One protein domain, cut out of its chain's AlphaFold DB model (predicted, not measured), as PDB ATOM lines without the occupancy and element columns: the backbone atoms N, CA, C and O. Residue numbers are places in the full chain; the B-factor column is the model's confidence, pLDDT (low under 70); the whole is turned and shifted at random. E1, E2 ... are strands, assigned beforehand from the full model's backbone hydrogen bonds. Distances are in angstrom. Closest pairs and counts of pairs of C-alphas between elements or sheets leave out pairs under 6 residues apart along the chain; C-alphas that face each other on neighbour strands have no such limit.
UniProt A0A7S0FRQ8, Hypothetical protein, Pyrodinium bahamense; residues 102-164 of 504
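AT A GLANCE: This is residues 102 to 164 of the 504 residues of the protein "Hypothetical protein" of Pyrodinium bahamense (UniProt A0A7S0FRQ8). With little regular structure, this is a small rounded knot of loops with one short two-strand hairpin, E1 and E2, in its middle. The long loop of residues 102 to 129 comes first, and the loop of residues 134 to 154 joins the strands. The 63 printed residues hold no named helix; the class is all strand, with 8 residues in E1 then E2, an antiparallel sheet. The whole is compact, radius of gyration of the C-alphas 9.7 A, spanning 24 by 21 by 19 A.

HOW THE PARTS SIT: Look first at residues 119 to 120, a short antiparallel pairing with residues 130 to 131 of E1, residues 130 to 133. E1 and E2, residues 155 to 158, form an antiparallel hairpin at 136 degrees; find N 132 and O 156 within hydrogen-bond range at 3.1 A.

IN THESE COORDINATES: Find C-alpha 130 at (66.917, 83.475, 82.507); E1 runs 9.8 A. E2 runs 9.2 A to C-alpha 158 at (69.349, 81.143, 86.893).

THE WHOLE: The printed part has no cut. The E1 to E2 link is long, 21 residues. Model confidence is under 70 at 19 residues, among them 140 to 148 and 160 to 164.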
ATOM      1  N   GLU A 102      73.303  90.647  88.596       67.19
ATOM      2  CA  GLU A 102      73.038  89.801  89.757       67.19
ATOM      3  C   GLU A 102      71.732  89.010  89.559       67.19
ATOM      4  O   GLU A 102      70.758  89.537  89.008       67.19
ATOM      5  N   VAL A 103      71.712  87.735  89.965       75.69
ATOM      6  CA  VAL A 103      70.507  86.902  89.847       75.69
ATOM      7  C   VAL A 103      69.515  87.338  90.914       75.69
ATOM      8  O   VAL A 103      69.674  87.038  92.097       75.69
ATOM      9  N   LEU A 104      68.482  88.054  90.488       78.44
ATOM     10  CA  LEU A 104      67.410  88.495  91.369       78.44
ATOM     11  C   LEU A 104      66.428  87.341  91.623       78.44
ATOM     12  O   LEU A 104      66.288  86.438  90.798       78.44
ATOM     13  N   HIS A 105      65.751  87.376  92.774       84.75
ATOM     14  CA  HIS A 105      64.709  86.414  93.166       84.75
ATOM     15  C   HIS A 105      65.145  84.928  93.122       84.75
ATOM     16  O   HIS A 105      64.356  84.035  92.810       84.75
ATOM     17  N   LEU A 106      66.409  84.653  93.475       81.56
ATOM     18  CA  LEU A 106      66.945  83.298  93.663       81.56
ATOM     19  C   LEU A 106      66.024  82.440  94.551       81.56
ATOM     20  O   LEU A 106      65.681  82.833  95.666       81.56
ATOM     21  N   GLY A 107      65.659  81.250  94.065       77.38
ATOM     22  CA  GLY A 107      64.813  80.300  94.798       77.38
ATOM     23  C   GLY A 107      63.313  80.625  94.803       77.38
ATOM     24  O   GLY A 107      62.573  79.991  95.550       77.38
ATOM     25  N   GLN A 108      62.854  81.582  93.990       88.62
ATOM     26  CA  GLN A 108      61.433  81.890  93.788       88.62
ATOM     27  C   GLN A 108      60.952  81.399  92.415       88.62
ATOM     28  O   GLN A 108      61.743  81.339  91.470       88.62
ATOM     29  N   ASP A 109      59.659  81.074  92.293       93.94
ATOM     30  CA  ASP A 109      59.068  80.709  91.000       93.94
ATOM     31  C   ASP A 109      58.962  81.936  90.091       93.94
ATOM     32  O   ASP A 109      58.213  82.879  90.353       93.94
ATOM     33  N   CYS A 110      59.746  81.917  89.018       94.12
ATOM     34  CA  CYS A 110      59.811  82.997  88.048       94.12
ATOM     35  C   CYS A 110      58.764  82.876  86.936       94.12
ATOM     36  O   CYS A 110      58.601  83.828  86.179       94.12
ATOM     37  N   TRP A 111      58.025  81.763  86.831       94.25
ATOM     38  CA  TRP A 111      57.147  81.486  85.691       94.25
ATOM     39  C   TRP A 111      56.112  82.588  85.436       94.25
ATOM     40  O   TRP A 111      56.082  83.179  84.356       94.25
ATOM     41  N   VAL A 112      55.291  82.913  86.441       93.50
ATOM     42  CA  VAL A 112      54.255  83.952  86.316       93.50
ATOM     43  C   VAL A 112      54.871  85.363  86.230       93.50
ATOM     44  O   VAL A 112      54.487  86.094  85.316       93.50
ATOM     45  N   PRO A 113      55.860  85.758  87.067       91.31
ATOM     46  CA  PRO A 113      56.556  87.044  86.924       91.31
ATOM     47  C   PRO A 113      57.245  87.277  85.569       91.31
ATOM     48  O   PRO A 113      57.352  88.420  85.127       91.31
ATOM     49  N   CYS A 114      57.688  86.213  84.894       87.56
ATOM     50  CA  CYS A 114      58.288  86.262  83.558       87.56
ATOM     51  C   CYS A 114      57.267  86.128  82.414       87.56
ATOM     52  O   CYS A 114      57.658  86.024  81.254       87.56
ATOM     53  N   GLY A 115      55.962  86.164  82.707       89.69
ATOM     54  CA  GLY A 115      54.902  86.183  81.694       89.69
ATOM     55  C   GLY A 115      54.461  84.807  81.184       89.69
ATOM     56  O   GLY A 115      53.824  84.736  80.137       89.69
ATOM     57  N   ASN A 116      54.736  83.733  81.930       90.50
ATOM     58  CA  ASN A 116      54.480  82.334  81.563       90.50
ATOM     59  C   ASN A 116      55.316  81.848  80.361       90.50
ATOM     60  O   ASN A 116      54.807  81.169  79.470       90.50
ATOM     61  N   THR A 117      56.603  82.206  80.336       84.88
ATOM     62  CA  THR A 117      57.584  81.676  79.378       84.88
ATOM     63  C   THR A 117      58.929  81.405  80.049       84.88
ATOM     64  O   THR A 117      59.362  82.150  80.929       84.88
ATOM     65  N   SER A 118      59.608  80.356  79.588       83.75
ATOM     66  CA  SER A 118      61.027  80.117  79.855       83.75
ATOM     67  C   SER A 118      61.898  81.078  79.030       83.75
ATOM     68  O   SER A 118      61.445  81.620  78.017       83.75
ATOM     69  N   GLY A 119      63.162  81.241  79.421       79.88
ATOM     70  CA  GLY A 119      64.165  82.044  78.713       79.88
ATOM     71  C   GLY A 119      64.518  83.364  79.396       79.88
ATOM     72  O   GLY A 119      64.262  83.564  80.585       79.88
ATOM     73  N   ALA A 120      65.174  84.258  78.656       79.00
ATOM     74  CA  ALA A 120      65.687  85.530  79.168       79.00
ATOM     75  C   ALA A 120      64.602  86.395  79.852       79.00
ATOM     76  O   ALA A 120      63.666  86.864  79.207       79.00
ATOM     77  N   CYS A 121      64.767  86.668  81.152       83.88
ATOM     78  CA  CYS A 121      63.780  87.386  81.966       83.88
ATOM     79  C   CYS A 121      64.420  88.543  82.763       83.88
ATOM     80  O   CYS A 121      64.587  88.459  83.983       83.88
ATOM     81  N   PRO A 122      64.787  89.656  82.094       78.75
ATOM     82  CA  PRO A 122      65.503  90.764  82.727       78.75
ATOM     83  C   PRO A 122      64.668  91.543  83.756       78.75
ATOM     84  O   PRO A 122      65.243  92.214  84.610       78.75
ATOM     85  N   SER A 123      63.336  91.460  83.684       80.38
ATOM     86  CA  SER A 123      62.387  92.149  84.570       80.38
ATOM     87  C   SER A 123      62.287  91.539  85.969       80.38
ATOM     88  O   SER A 123      62.066  92.278  86.925       80.38
ATOM     89  N   PHE A 124      62.447  90.216  86.096       87.44
ATOM     90  CA  PHE A 124      62.332  89.507  87.375       87.44
ATOM     91  C   PHE A 124      63.641  88.835  87.798       87.44
ATOM     92  O   PHE A 124      64.040  88.984  88.946       87.44
ATOM     93  N   CYS A 125      64.365  88.174  86.891       85.88
ATOM     94  CA  CYS A 125      65.619  87.481  87.219       85.88
ATOM     95  C   CYS A 125      66.870  88.378  87.162       85.88
ATOM     96  O   CYS A 125      67.969  87.938  87.506       85.88
ATOM     97  N   GLY A 126      66.726  89.638  86.741       75.94
ATOM     98  CA  GLY A 126      67.834  90.572  86.544       75.94
ATOM     99  C   GLY A 126      68.461  90.482  85.149       75.94
ATOM    100  O   GLY A 126      68.326  89.492  84.427       75.94
ATOM    101  N   ALA A 127      69.128  91.561  84.730       68.56
ATOM    102  CA  ALA A 127      69.586  91.735  83.354       68.56
ATOM    103  C   ALA A 127      70.628  90.681  82.926       68.56
ATOM    104  O   ALA A 127      71.737  90.636  83.450       68.56
ATOM    105  N   GLY A 128      70.282  89.863  81.927       65.38
ATOM    106  CA  GLY A 128      71.137  88.787  81.408       65.38
ATOM    107  C   GLY A 128      70.886  87.404  82.022       65.38
ATOM    108  O   GLY A 128      71.494  86.438  81.566       65.38
ATOM    109  N   ASN A 129      69.977  87.293  82.994       77.94
ATOM    110  CA  ASN A 129      69.561  86.020  83.584       77.94
ATOM    111  C   ASN A 129      68.278  85.483  82.935       77.94
ATOM    112  O   ASN A 129      67.521  86.217  82.287       77.94
ATOM    113  N   ALA A 130      68.034  84.188  83.115       84.06
ATOM    114  CA  ALA A 130      66.917  83.475  82.507       84.06
ATOM    115  C   ALA A 130      66.016  82.824  83.563       84.06
ATOM    116  O   ALA A 130      66.473  82.455  84.645       84.06
ATOM    117  N   CYS A 131      64.739  82.683  83.224       92.00
ATOM    118  CA  CYS A 131      63.778  81.856  83.931       92.00
ATOM    119  C   CYS A 131      63.752  80.479  83.261       92.00
ATOM    120  O   CYS A 131      63.406  80.376  82.086       92.00
ATOM    121  N   CYS A 132      64.174  79.434  83.967       89.56
ATOM    122  CA  CYS A 132      64.386  78.104  83.382       89.56
ATOM    123  C   CYS A 132      63.887  77.008  84.320       89.56
ATOM    124  O   CYS A 132      63.826  77.215  85.534       89.56
ATOM    125  N   ARG A 133      63.592  75.816  83.789       89.81
ATOM    126  CA  ARG A 133      63.153  74.660  84.582       89.81
ATOM    127  C   ARG A 133      64.102  73.473  84.479       89.81
ATOM    128  O   ARG A 133      64.517  73.049  83.402       89.81
ATOM    129  N   TYR A 134      64.419  72.899  85.638       84.00
ATOM    130  CA  TYR A 134      65.352  71.786  85.741       84.00
ATOM    131  C   TYR A 134      64.843  70.567  84.956       84.00
ATOM    132  O   TYR A 134      63.753  70.058  85.209       84.00
ATOM    133  N   GLY A 135      65.641  70.098  83.993       72.56
ATOM    134  CA  GLY A 135      65.307  68.939  83.158       72.56
ATOM    135  C   GLY A 135      64.271  69.189  82.053       72.56
ATOM    136  O   GLY A 135      63.846  68.227  81.416       72.56
ATOM    137  N   ALA A 136      63.863  70.436  81.793       74.38
ATOM    138  CA  ALA A 136      62.968  70.751  80.683       74.38
ATOM    139  C   ALA A 136      63.657  70.539  79.319       74.38
ATOM    140  O   ALA A 136      64.745  71.051  79.064       74.38
ATOM    141  N   THR A 137      63.005  69.795  78.422       60.50
ATOM    142  CA  THR A 137      63.521  69.467  77.076       60.50
ATOM    143  C   THR A 137      63.123  70.467  75.987       60.50
ATOM    144  O   THR A 137      63.629  70.373  74.872       60.50
ATOM    145  N   HIS A 138      62.228  71.407  76.303       68.50
ATOM    146  CA  HIS A 138      61.691  72.412  75.375       68.50
ATOM    147  C   HIS A 138      62.010  73.859  75.796       68.50
ATOM    148  O   HIS A 138      61.583  74.794  75.122       68.50
ATOM    149  N   ASP A 139      62.759  74.051  76.887       71.25
ATOM    150  CA  ASP A 139      63.271  75.368  77.282       71.25
ATOM    151  C   ASP A 139      64.243  75.913  76.211       71.25
ATOM    152  O   ASP A 139      64.918  75.124  75.537       71.25
ATOM    153  N   PRO A 140      64.352  77.244  76.041       62.84
ATOM    154  CA  PRO A 140      65.192  77.851  75.011       62.84
ATOM    155  C   PRO A 140      66.702  77.741  75.331       62.84
ATOM    156  O   PRO A 140      67.076  77.438  76.469       62.84
ATOM    157  N   PRO A 141      67.598  77.968  74.346       54.75
ATOM    158  CA  PRO A 141      69.016  77.607  74.455       54.75
ATOM    159  C   PRO A 141      69.808  78.260  75.597       54.75
ATOM    160  O   PRO A 141      70.812  77.698  76.027       54.75
ATOM    161  N   GLU A 142      69.385  79.412  76.121       63.22
ATOM    162  CA  GLU A 142      69.984  80.035  77.310       63.22
ATOM    163  C   GLU A 142      69.810  79.199  78.592       63.22
ATOM    164  O   GLU A 142      70.642  79.276  79.497       63.22
ATOM    165  N   CYS A 143      68.784  78.350  78.656       65.19
ATOM    166  CA  CYS A 143      68.561  77.415  79.757       65.19
ATOM    167  C   CYS A 143      69.408  76.135  79.638       65.19
ATOM    168  O   CYS A 143      69.484  75.343  80.583       65.19
ATOM    169  N   TRP A 144      70.057  75.894  78.493       64.50
ATOM    170  CA  TRP A 144      70.788  74.651  78.253       64.50
ATOM    171  C   TRP A 144      72.140  74.647  78.975       64.50
ATOM    172  O   TRP A 144      72.964  75.551  78.836       64.50
ATOM    173  N   GLY A 145      72.384  73.585  79.746       53.34
ATOM    174  CA  GLY A 145      73.638  73.380  80.476       53.34
ATOM    175  C   GLY A 145      73.792  74.188  81.769       53.34
ATOM    176  O   GLY A 145      74.849  74.110  82.379       53.34
ATOM    177  N   VAL A 146      72.776  74.939  82.212       64.31
ATOM    178  CA  VAL A 146      72.790  75.654  83.503       64.31
ATOM    179  C   VAL A 146      73.252  74.722  84.636       64.31
ATOM    180  O   VAL A 146      72.663  73.664  84.860       64.31
ATOM    181  N   MET A 147      74.318  75.113  85.343       56.03
ATOM    182  CA  MET A 147      74.985  74.263  86.346       56.03
ATOM    183  C   MET A 147      74.434  74.457  87.764       56.03
ATOM    184  O   MET A 147      74.445  73.520  88.560       56.03
ATOM    185  N   SER A 148      73.958  75.664  88.088       65.75
ATOM    186  CA  SER A 148      73.438  76.017  89.412       65.75
ATOM    187  C   SER A 148      71.924  76.189  89.359       65.75
ATOM    188  O   SER A 148      71.416  76.970  88.558       65.75
ATOM    189  N   TRP A 149      71.217  75.455  90.216       82.00
ATOM    190  CA  TRP A 149      69.757  75.404  90.269       82.00
ATOM    191  C   TRP A 149      69.295  75.691  91.702       82.00
ATOM    192  O   TRP A 149      69.342  74.776  92.527       82.00
ATOM    193  N   PRO A 150      68.868  76.932  92.015       75.56
ATOM    194  CA  PRO A 150      68.403  77.315  93.354       75.56
ATOM    195  C   PRO A 150      67.221  76.473  93.852       75.56
ATOM    196  O   PRO A 150      67.106  76.204  95.043       75.56
ATOM    197  N   MET A 151      66.375  76.013  92.929       80.50
ATOM    198  CA  MET A 151      65.369  74.974  93.145       80.50
ATOM    199  C   MET A 151      65.177  74.148  91.863       80.50
ATOM    200  O   MET A 151      65.684  74.519  90.802       80.50
ATOM    201  N   LYS A 152      64.477  73.010  91.961       85.69
ATOM    202  CA  LYS A 152      64.301  72.051  90.849       85.69
ATOM    203  C   LYS A 152      62.850  71.683  90.516       85.69
ATOM    204  O   LYS A 152      62.611  71.150  89.439       85.69
ATOM    205  N   GLU A 153      61.898  71.978  91.400       84.19
ATOM    206  CA  GLU A 153      60.480  71.613  91.220       84.19
ATOM    207  C   GLU A 153      59.763  72.508  90.180       84.19
ATOM    208  O   GLU A 153      58.980  72.032  89.349       84.19
ATOM    209  N   ALA A 154      60.081  73.808  90.191       88.00
ATOM    210  CA  ALA A 154      59.449  74.863  89.392       88.00
ATOM    211  C   ALA A 154      60.472  75.649  88.540       88.00
ATOM    212  O   ALA A 154      61.663  75.322  88.537       88.00
ATOM    213  N   HIS A 155      60.021  76.668  87.795       92.88
ATOM    214  CA  HIS A 155      60.930  77.536  87.039       92.88
ATOM    215  C   HIS A 155      61.657  78.478  88.003       92.88
ATOM    216  O   HIS A 155      61.020  79.183  88.776       92.88
ATOM    217  N   THR A 156      62.984  78.522  87.959       92.19
ATOM    218  CA  THR A 156      63.800  79.391  88.820       92.19
ATOM    219  C   THR A 156      64.622  80.355  87.984       92.19
ATOM    220  O   THR A 156      65.062  80.029  86.879       92.19
ATOM    221  N   CYS A 157      64.878  81.536  88.544       90.50
ATOM    222  CA  CYS A 157      65.906  82.428  88.035       90.50
ATOM    223  C   CYS A 157      67.279  81.752  88.135       90.50
ATOM    224  O   CYS A 157      67.637  81.210  89.187       90.50
ATOM    225  N   VAL A 158      68.025  81.763  87.032       81.81
ATOM    226  CA  VAL A 158      69.349  81.143  86.893       81.81
ATOM    227  C   VAL A 158      70.267  81.998  86.023       81.81
ATOM    228  O   VAL A 158      69.807  82.760  85.168       81.81
ATOM    229  N   THR A 159      71.577  81.824  86.195       75.19
ATOM    230  CA  THR A 159      72.586  82.323  85.252       75.19
ATOM    231  C   THR A 159      72.766  81.307  84.112       75.19
ATOM    232  O   THR A 159      73.166  80.170  84.386       75.19
ATOM    233  N   PRO A 160      72.516  81.676  82.842       62.06
ATOM    234  CA  PRO A 160      72.874  80.863  81.679       62.06
ATOM    235  C   PRO A 160      74.355  80.460  81.665       62.06
ATOM    236  O   PRO A 160      75.219  81.274  81.989       62.06
ATOM    237  N   ILE A 161      74.682  79.253  81.178       54.28
ATOM    238  CA  ILE A 161      76.087  78.904  80.859       54.28
ATOM    239  C   ILE A 161      76.646  79.812  79.747       54.28
ATOM    240  O   ILE A 161      77.852  80.054  79.674       54.28
ATOM    241  N   ALA A 162      75.770  80.282  78.855       46.53
ATOM    242  CA  ALA A 162      76.123  81.010  77.649       46.53
ATOM    243  C   ALA A 162      75.640  82.471  77.716       46.53
ATOM    244  O   ALA A 162      74.446  82.723  77.540       46.53
ATOM    245  N   PRO A 163      76.542  83.457  77.880       44.66
ATOM    246  CA  PRO A 163      76.215  84.838  77.560       44.66
ATOM    247  C   PRO A 163      76.071  84.992  76.037       44.66
ATOM    248  O   PRO A 163      77.069  85.092  75.327       44.66
ATOM    249  N   LEU A 164      74.811  85.015  75.582       47.00
ATOM    250  CA  LEU A 164      74.325  85.281  74.218       47.00
ATOM    251  C   LEU A 164      74.860  84.344  73.115       47.00
ATOM    252  O   LEU A 164      76.019  84.382  72.703       47.00
TER     253      LEU A 164